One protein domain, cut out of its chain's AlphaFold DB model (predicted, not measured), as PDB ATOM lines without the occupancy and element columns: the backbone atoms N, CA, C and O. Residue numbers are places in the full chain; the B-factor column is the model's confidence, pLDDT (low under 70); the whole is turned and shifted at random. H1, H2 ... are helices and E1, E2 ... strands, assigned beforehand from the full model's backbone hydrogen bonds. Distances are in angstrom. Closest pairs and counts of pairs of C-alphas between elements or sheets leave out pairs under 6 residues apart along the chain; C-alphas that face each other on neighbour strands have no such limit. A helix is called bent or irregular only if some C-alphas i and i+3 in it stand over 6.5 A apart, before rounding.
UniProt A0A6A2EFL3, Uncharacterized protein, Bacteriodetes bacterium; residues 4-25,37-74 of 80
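AT A GLANCE: This is residues 4 to 25 and 37 to 74 of the 80 residues of an uncharacterized protein of Bacteriodetes bacterium (UniProt A0A6A2EFL3). A small four-stranded sheet is so strongly twisted and curled that it comes part of the way round to a barrel, with the edge strands E2 and E4 near each other where Gln 43 meets Ile 72, and the helix H1 packs along E3 on one side of it. The long strand E1 bends sharply and joins E3 to E4, while the short helix H2 sits off the sheet in the loop that leads from E3 to E4. The printed part has 60 residues, with two named helices and four named strands in the order E1, H1, E2, E3, H2, E4; the sheet runs E2, E3, E1, E4, antiparallel throughout. The class is mixed, helices and strands, and the whole is compact, with a radius of gyration of the C-alphas of 10.3 A and spans of 26 by 22 by 20 A.

IN THESE COORDINATES: E1, residues 4 to 11, begins at C-alpha 4 at (-8.689, 13.208, 287.992), measures 18.3 A and bends by 80 degrees at residue 7. H1, residues 14 to 25, measures 17.2 A and ends at C-alpha 25 at (-30.818, 22.823, 287.547); it is neither bent nor irregular, but only just: C-alphas 21 and 24 are 6.1 A apart. E2, residues 41 to 43, measures 7.2 A, and E3, residues 49 to 52, measures 10.0 A. H2, residues 61 to 64, measures 5.1 A. E4, residues 68 to 73, measures 15.1 A and ends at C-alpha 73 at (-13.640, 8.652, 288.111).

HOW THE PARTS SIT: E1 pairs with E4 over its residues 4 to 8, with N 6 and O 70 2.9 A apart, and with E3 over its residues 8 to 11, with N 11 and O 49 2.9 A apart. E2 and E3 form a hairpin, with N 42 and O 50 2.9 A apart. The closest C-alphas of the edge strands E2 and E4 are those of Gln 43 and Ile 72, at 5.7 A. H1 is on the sheet at a height of 9.1 A, two layers with the helix on one face; it lies over E3 and runs along the strands, at 7 degrees to E3 on the local plane. The closest C-alphas of H1 and E3 are those of Leu 14 and Phe 49, at 5.9 A. H2 is not on the sheet and is apart from H1 and E2. E3, H2 and E4 make a split strand-helix-strand unit, two strands of one sheet that are not neighbours, with a helix between them along the chain and E1 between them in the sheet, and its crossover is right-handed. In H1, 6 of 8 O i to N i+4 pairs are within hydrogen-bond range; H2 is too short for such a pair.

THE WHOLE: The C-alphas farthest apart, those of His 25 and Gln 46, are 27.4 A from each other. Residues 26 to 36 are cut out, and C-alphas 25 and 37 are 10.4 A apart across the cut. Of the links that are printed whole, E3 to H2 is short and the others are tight. The mean pLDDT of the printed part is 88.5, and residues 25, 37 and 38 are under 70.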
ATOM      1  N   LYS A   4      -9.235  11.848 287.852       93.62
ATOM      2  CA  LYS A   4      -8.689  13.208 287.992       93.62
ATOM      3  C   LYS A   4      -9.086  13.813 289.331       93.62
ATOM      4  O   LYS A   4     -10.007  13.335 289.989       93.62
ATOM      5  N   TYR A   5      -8.366  14.853 289.734       94.19
ATOM      6  CA  TYR A   5      -8.705  15.620 290.927       94.19
ATOM      7  C   TYR A   5      -9.708  16.717 290.587       94.19
ATOM      8  O   TYR A   5      -9.490  17.477 289.644       94.19
ATOM      9  N   TYR A   6     -10.771  16.812 291.381       92.75
ATOM     10  CA  TYR A   6     -11.801  17.841 291.266       92.75
ATOM     11  C   TYR A   6     -12.206  18.363 292.640       92.75
ATOM     12  O   TYR A   6     -12.084  17.664 293.646       92.75
ATOM     13  N   THR A   7     -12.750  19.574 292.665       92.56
ATOM     14  CA  THR A   7     -13.607  20.045 293.753       92.56
ATOM     15  C   THR A   7     -14.926  19.289 293.717       92.56
ATOM     16  O   THR A   7     -15.581  19.225 292.676       92.56
ATOM     17  N   ALA A   8     -15.315  18.697 294.842       93.44
ATOM     18  CA  ALA A   8     -16.531  17.910 294.928       93.44
ATOM     19  C   ALA A   8     -17.152  17.919 296.323       93.44
ATOM     20  O   ALA A   8     -16.475  18.123 297.335       93.44
ATOM     21  N   VAL A   9     -18.454  17.642 296.350       93.69
ATOM     22  CA  VAL A   9     -19.221  17.375 297.569       93.69
ATOM     23  C   VAL A   9     -19.532  15.884 297.610       93.69
ATOM     24  O   VAL A   9     -20.044  15.331 296.637       93.69
ATOM     25  N   CYS A  10     -19.200  15.225 298.718       94.12
ATOM     26  CA  CYS A  10     -19.443  13.797 298.907       94.12
ATOM     27  C   CYS A  10     -20.779  13.540 299.616       94.12
ATOM     28  O   CYS A  10     -21.221  14.328 300.460       94.12
ATOM     29  N   PHE A  11     -21.386  12.404 299.283       94.75
ATOM     30  CA  PHE A  11     -22.672  11.948 299.796       94.75
ATOM     31  C   PHE A  11     -22.613  10.455 300.117       94.75
ATOM     32  O   PHE A  11     -21.877   9.696 299.482       94.75
ATOM     33  N   ASP A  12     -23.425  10.026 301.081       93.44
ATOM     34  CA  ASP A  12     -23.460   8.628 301.519       93.44
ATOM     35  C   ASP A  12     -24.167   7.729 300.498       93.44
ATOM     36  O   ASP A  12     -23.884   6.535 300.395       93.44
ATOM     37  N   THR A  13     -25.093   8.298 299.722       95.12
ATOM     38  CA  THR A  13     -25.913   7.561 298.755       95.12
ATOM     39  C   THR A  13     -25.947   8.245 297.395       95.12
ATOM     40  O   THR A  13     -25.857   9.470 297.292       95.12
ATOM     41  N   LEU A  14     -26.150   7.446 296.343       93.75
ATOM     42  CA  LEU A  14     -26.356   7.958 294.988       93.75
ATOM     43  C   LEU A  14     -27.575   8.889 294.907       93.75
ATOM     44  O   LEU A  14     -27.491   9.921 294.254       93.75
ATOM     45  N   SER A  15     -28.670   8.559 295.602       93.00
ATOM     46  CA  SER A  15     -29.889   9.382 295.611       93.00
ATOM     47  C   SER A  15     -29.602  10.801 296.094       93.00
ATOM     48  O   SER A  15     -29.951  11.754 295.416       93.00
ATOM     49  N   GLN A  16     -28.882  10.953 297.211       93.06
ATOM     50  CA  GLN A  16     -28.531  12.274 297.743       93.06
ATOM     51  C   GLN A  16     -27.633  13.075 296.791       93.06
ATOM     52  O   GLN A  16     -27.804  14.285 296.655       93.06
ATOM     53  N   ALA A  17     -26.673  12.408 296.139       92.25
ATOM     54  CA  ALA A  17     -25.818  13.050 295.145       92.25
ATOM     55  C   ALA A  17     -26.625  13.500 293.913       92.25
ATOM     56  O   ALA A  17     -26.406  14.598 293.405       92.25
ATOM     57  N   ALA A  18     -27.576  12.677 293.461       90.69
ATOM     58  CA  ALA A  18     -28.468  12.994 292.352       90.69
ATOM     59  C   ALA A  18     -29.407  14.162 292.693       90.69
ATOM     60  O   ALA A  18     -29.479  15.120 291.924       90.69
ATOM     61  N   ASP A  19     -30.035  14.137 293.871       89.19
ATOM     62  CA  ASP A  19     -30.911  15.207 294.358       89.19
ATOM     63  C   ASP A  19     -30.156  16.541 294.432       89.19
ATOM     64  O   ASP A  19     -30.638  17.569 293.951       89.19
ATOM     65  N   PHE A  20     -28.929  16.528 294.974       88.88
ATOM     66  CA  PHE A  20     -28.066  17.709 294.998       88.88
ATOM     67  C   PHE A  20     -27.765  18.194 293.580       88.88
ATOM     68  O   PHE A  20     -28.033  19.353 293.272       88.88
ATOM     69  N   SER A  21     -27.269  17.311 292.707       87.69
ATOM     70  CA  SER A  21     -26.964  17.641 291.312       87.69
ATOM     71  C   SER A  21     -28.149  18.310 290.621       87.69
ATOM     72  O   SER A  21     -27.959  19.331 289.969       87.69
ATOM     73  N   GLN A  22     -29.355  17.753 290.758       84.69
ATOM     74  CA  GLN A  22     -30.563  18.210 290.069       84.69
ATOM     75  C   GLN A  22     -31.168  19.479 290.687       84.69
ATOM     76  O   GLN A  22     -31.714  20.304 289.956       84.69
ATOM     77  N   SER A  23     -31.026  19.699 291.999       80.06
ATOM     78  CA  SER A  23     -31.562  20.897 292.670       80.06
ATOM     79  C   SER A  23     -31.021  22.214 292.093       80.06
ATOM     80  O   SER A  23     -31.755  23.197 291.988       80.06
ATOM     81  N   TYR A  24     -29.773  22.214 291.617       70.12
ATOM     82  CA  TYR A  24     -29.138  23.376 290.994       70.12
ATOM     83  C   TYR A  24     -29.525  23.583 289.516       70.12
ATOM     84  O   TYR A  24     -29.226  24.633 288.947       70.12
ATOM     85  N   HIS A  25     -30.250  22.643 288.892       61.66
ATOM     86  CA  HIS A  25     -30.818  22.823 287.547       61.66
ATOM     87  C   HIS A  25     -32.091  23.685 287.526       61.66
ATOM     88  O   HIS A  25     -32.538  24.075 286.449       61.66
ATOM     89  N   TYR A  37     -23.313  19.893 282.298       52.44
ATOM     90  CA  TYR A  37     -22.021  19.811 282.998       52.44
ATOM     91  C   TYR A  37     -21.905  20.609 284.295       52.44
ATOM     92  O   TYR A  37     -20.789  20.787 284.765       52.44
ATOM     93  N   ARG A  38     -22.991  21.109 284.896       64.38
ATOM     94  CA  ARG A  38     -22.814  21.933 286.105       64.38
ATOM     95  C   ARG A  38     -22.375  21.115 287.318       64.38
ATOM     96  O   ARG A  38     -21.464  21.545 288.022       64.38
ATOM     97  N   PHE A  39     -22.947  19.923 287.493       81.38
ATOM     98  CA  PHE A  39     -22.762  19.120 288.703       81.38
ATOM     99  C   PHE A  39     -22.767  17.601 288.442       81.38
ATOM    100  O   PHE A  39     -23.637  16.904 288.951       81.38
ATOM    101  N   PRO A  40     -21.860  17.029 287.627       89.62
ATOM    102  CA  PRO A  40     -21.942  15.609 287.305       89.62
ATOM    103  C   PRO A  40     -21.651  14.732 288.530       89.62
ATOM    104  O   PRO A  40     -20.745  15.013 289.322       89.62
ATOM    105  N   VAL A  41     -22.408  13.642 288.653       92.38
ATOM    106  CA  VAL A  41     -22.249  12.659 289.729       92.38
ATOM    107  C   VAL A  41     -21.244  11.592 289.315       92.38
ATOM    108  O   VAL A  41     -21.246  11.115 288.183       92.38
ATOM    109  N   SER A  42     -20.371  11.202 290.235       94.00
ATOM    110  CA  SER A  42     -19.428  10.100 290.051       94.00
ATOM    111  C   SER A  42     -19.054   9.487 291.399       94.00
ATOM    112  O   SER A  42     -19.650   9.785 292.437       94.00
ATOM    113  N   GLN A  43     -18.063   8.607 291.382       94.25
ATOM    114  CA  GLN A  43     -17.473   7.998 292.556       94.25
ATOM    115  C   GLN A  43     -16.010   8.410 292.709       94.25
ATOM    116  O   GLN A  43     -15.254   8.552 291.742       94.25
ATOM    117  N   THR A  44     -15.619   8.574 293.964       92.75
ATOM    118  CA  THR A  44     -14.216   8.649 294.372       92.75
ATOM    119  C   THR A  44     -13.526   7.293 294.186       92.75
ATOM    120  O   THR A  44     -14.182   6.261 294.040       92.75
ATOM    121  N   GLU A  45     -12.193   7.267 294.246       90.31
ATOM    122  CA  GLU A  45     -11.404   6.021 294.231       90.31
ATOM    123  C   GLU A  45     -11.808   5.033 295.348       90.31
ATOM    124  O   GLU A  45     -11.657   3.823 295.195       90.31
ATOM    125  N   GLN A  46     -12.365   5.532 296.456       89.44
ATOM    126  CA  GLN A  46     -12.840   4.745 297.597       89.44
ATOM    127  C   GLN A  46     -14.301   4.278 297.454       89.44
ATOM    128  O   GLN A  46     -14.822   3.621 298.354       89.44
ATOM    129  N   GLY A  47     -14.977   4.609 296.349       89.69
ATOM    130  CA  GLY A  47     -16.365   4.217 296.085       89.69
ATOM    131  C   GLY A  47     -17.426   5.137 296.698       89.69
ATOM    132  O   GLY A  47     -18.616   4.858 296.572       89.69
ATOM    133  N   THR A  48     -17.033   6.244 297.336       94.50
ATOM    134  CA  THR A  48     -17.975   7.256 297.846       94.50
ATOM    135  C   THR A  48     -18.580   8.051 296.693       94.50
ATOM    136  O   THR A  48     -17.839   8.505 295.817       94.50
ATOM    137  N   PHE A  49     -19.900   8.251 296.712       95.50
ATOM    138  CA  PHE A  49     -20.602   9.071 295.725       95.50
ATOM    139  C   PHE A  49     -20.299  10.549 295.934       95.50
ATOM    140  O   PHE A  49     -20.224  11.041 297.060       95.50
ATOM    141  N   CYS A  50     -20.124  11.272 294.839       94.38
ATOM    142  CA  CYS A  50     -19.779  12.679 294.886       94.38
ATOM    143  C   CYS A  50     -20.306  13.426 293.669       94.38
ATOM    144  O   CYS A  50     -20.514  12.850 292.601       94.38
ATOM    145  N   VAL A  51     -20.509  14.722 293.857       93.88
ATOM    146  CA  VAL A  51     -20.889  15.667 292.814       93.88
ATOM    147  C   VAL A  51     -19.681  16.544 292.527       93.88
ATOM    148  O   VAL A  51     -19.182  17.207 293.440       93.88
ATOM    149  N   VAL A  52     -19.213  16.562 291.280       92.50
ATOM    150  CA  VAL A  52     -18.158  17.486 290.848       92.50
ATOM    151  C   VAL A  52     -18.728  18.893 290.765       92.50
ATOM    152  O   VAL A  52     -19.768  19.105 290.153       92.50
ATOM    153  N   VAL A  53     -18.025  19.859 291.343       89.44
ATOM    154  CA  VAL A  53     -18.406  21.271 291.336       89.44
ATOM    155  C   VAL A  53     -17.431  22.035 290.452       89.44
ATOM    156  O   VAL A  53     -16.251  22.128 290.792       89.44
ATOM    157  N   TYR A  54     -17.919  22.591 289.341       83.50
ATOM    158  CA  TYR A  54     -17.105  23.416 288.437       83.50
ATOM    159  C   TYR A  54     -17.173  24.916 288.744       83.50
ATOM    160  O   TYR A  54     -16.188  25.614 288.510       83.50
ATOM    161  N   ASP A  55     -18.294  25.406 289.282       83.56
ATOM    162  CA  ASP A  55     -18.449  26.795 289.729       83.56
ATOM    163  C   ASP A  55     -18.886  26.836 291.196       83.56
ATOM    164  O   ASP A  55     -19.986  26.419 291.555       83.56
ATOM    165  N   LEU A  56     -17.993  27.329 292.054       83.62
ATOM    166  CA  LEU A  56     -18.220  27.441 293.495       83.62
ATOM    167  C   LEU A  56     -19.214  28.557 293.842       83.62
ATOM    168  O   LEU A  56     -19.837  28.500 294.897       83.62
ATOM    169  N   ASN A  57     -19.356  29.570 292.981       83.56
ATOM    170  CA  ASN A  57     -20.178  30.749 293.269       83.56
ATOM    171  C   ASN A  57     -21.676  30.474 293.128       83.56
ATOM    172  O   ASN A  57     -22.489  31.282 293.569       83.56
ATOM    173  N   GLU A  58     -22.045  29.352 292.512       76.38
ATOM    174  CA  GLU A  58     -23.440  28.927 292.404       76.38
ATOM    175  C   GLU A  58     -23.925  28.181 293.649       76.38
ATOM    176  O   GLU A  58     -25.118  27.916 293.759       76.38
ATOM    177  N   LEU A  59     -23.030  27.858 294.587       80.44
ATOM    178  CA  LEU A  59     -23.358  27.106 295.790       80.44
ATOM    179  C   LEU A  59     -23.795  27.995 296.952       80.44
ATOM    180  O   LEU A  59     -23.358  29.134 297.110       80.44
ATOM    181  N   THR A  60     -24.614  27.419 297.830       85.38
ATOM    182  CA  THR A  60     -24.903  28.027 299.132       85.38
ATOM    183  C   THR A  60     -23.655  28.036 300.024       85.38
ATOM    184  O   THR A  60     -22.793  27.162 299.910       85.38
ATOM    185  N   GLU A  61     -23.568  28.975 300.973       87.19
ATOM    186  CA  GLU A  61     -22.455  29.013 301.942       87.19
ATOM    187  C   GLU A  61     -22.300  27.690 302.708       87.19
ATOM    188  O   GLU A  61     -21.184  27.247 302.977       87.19
ATOM    189  N   HIS A  62     -23.421  27.036 303.019       88.12
ATOM    190  CA  HIS A  62     -23.438  25.730 303.670       88.12
ATOM    191  C   HIS A  62     -22.770  24.645 302.811       88.12
ATOM    192  O   HIS A  62     -21.991  23.839 303.319       88.12
ATOM    193  N   ASP A  63     -23.036  24.625 301.506       87.31
ATOM    194  CA  ASP A  63     -22.477  23.614 300.609       87.31
ATOM    195  C   ASP A  63     -21.003  23.878 300.288       87.31
ATOM    196  O   ASP A  63     -20.222  22.930 300.199       87.31
ATOM    197  N   ILE A  64     -20.590  25.150 300.224       89.06
ATOM    198  CA  ILE A  64     -19.177  25.541 300.083       89.06
ATOM    199  C   ILE A  64     -18.331  24.946 301.215       89.06
ATOM    200  O   ILE A  64     -17.238  24.439 300.967       89.06
ATOM    201  N   GLN A  65     -18.839  24.938 302.451       91.31
ATOM    202  CA  GLN A  65     -18.123  24.372 303.604       91.31
ATOM    203  C   GLN A  65     -17.924  22.851 303.518       91.31
ATOM    204  O   GLN A  65     -17.075  22.300 304.217       91.31
ATOM    205  N   ARG A  66     -18.686  22.163 302.659       91.00
ATOM    206  CA  ARG A  66     -18.601  20.711 302.448       91.00
ATOM    207  C   ARG A  66     -17.692  20.331 301.279       91.00
ATOM    208  O   ARG A  66     -17.492  19.138 301.040       91.00
ATOM    209  N   ILE A  67     -17.153  21.307 300.546       92.62
ATOM    210  CA  ILE A  67     -16.292  21.039 299.397       92.62
ATOM    211  C   ILE A  67     -14.949  20.486 299.833       92.62
ATOM    212  O   ILE A  67     -14.265  21.006 300.713       92.62
ATOM    213  N   THR A  68     -14.541  19.439 299.129       93.50
ATOM    214  CA  THR A  68     -13.229  18.823 299.266       93.50
ATOM    215  C   THR A  68     -12.611  18.606 297.891       93.50
ATOM    216  O   THR A  68     -13.315  18.541 296.883       93.50
ATOM    217  N   ILE A  69     -11.283  18.505 297.834       94.75
ATOM    218  CA  ILE A  69     -10.589  18.046 296.627       94.75
ATOM    219  C   ILE A  69     -10.562  16.520 296.671       94.75
ATOM    220  O   ILE A  69     -10.025  15.942 297.615       94.75
ATOM    221  N   GLN A  70     -11.128  15.873 295.655       95.12
ATOM    222  CA  GLN A  70     -11.276  14.422 295.580       95.12
ATOM    223  C   GLN A  70     -10.733  13.874 294.265       95.12
ATOM    224  O   GLN A  70     -10.820  14.525 293.223       95.12
ATOM    225  N   LYS A  71     -10.204  12.648 294.311       95.44
ATOM    226  CA  LYS A  71      -9.816  11.883 293.123       95.44
ATOM    227  C   LYS A  71     -11.025  11.086 292.635       95.44
ATOM    228  O   LYS A  71     -11.452  10.146 293.302       95.44
ATOM    229  N   ILE A  72     -11.573  11.477 291.492       93.62
ATOM    230  CA  ILE A  72     -12.885  11.039 290.997       93.62
ATOM    231  C   ILE A  72     -12.734  10.359 289.639       93.62
ATOM    232  O   ILE A  72     -11.916  10.784 288.816       93.62
ATOM    233  N   SER A  73     -13.525   9.308 289.414       92.06
ATOM    234  CA  SER A  73     -13.640   8.652 288.111       92.06
ATOM    235  C   SER A  73     -14.245   9.608 287.082       92.06
ATOM    236  O   SER A  73     -15.282  10.226 287.330       92.06
ATOM    237  N   THR A  74     -13.640   9.719 285.901       88.31
ATOM    238  CA  THR A  74     -14.198  10.532 284.806       88.31
ATOM    239  C   THR A  74     -15.370   9.855 284.091       88.31
ATOM    240  O   THR A  74     -15.979  10.462 283.212       88.31
TER     241      THR A  74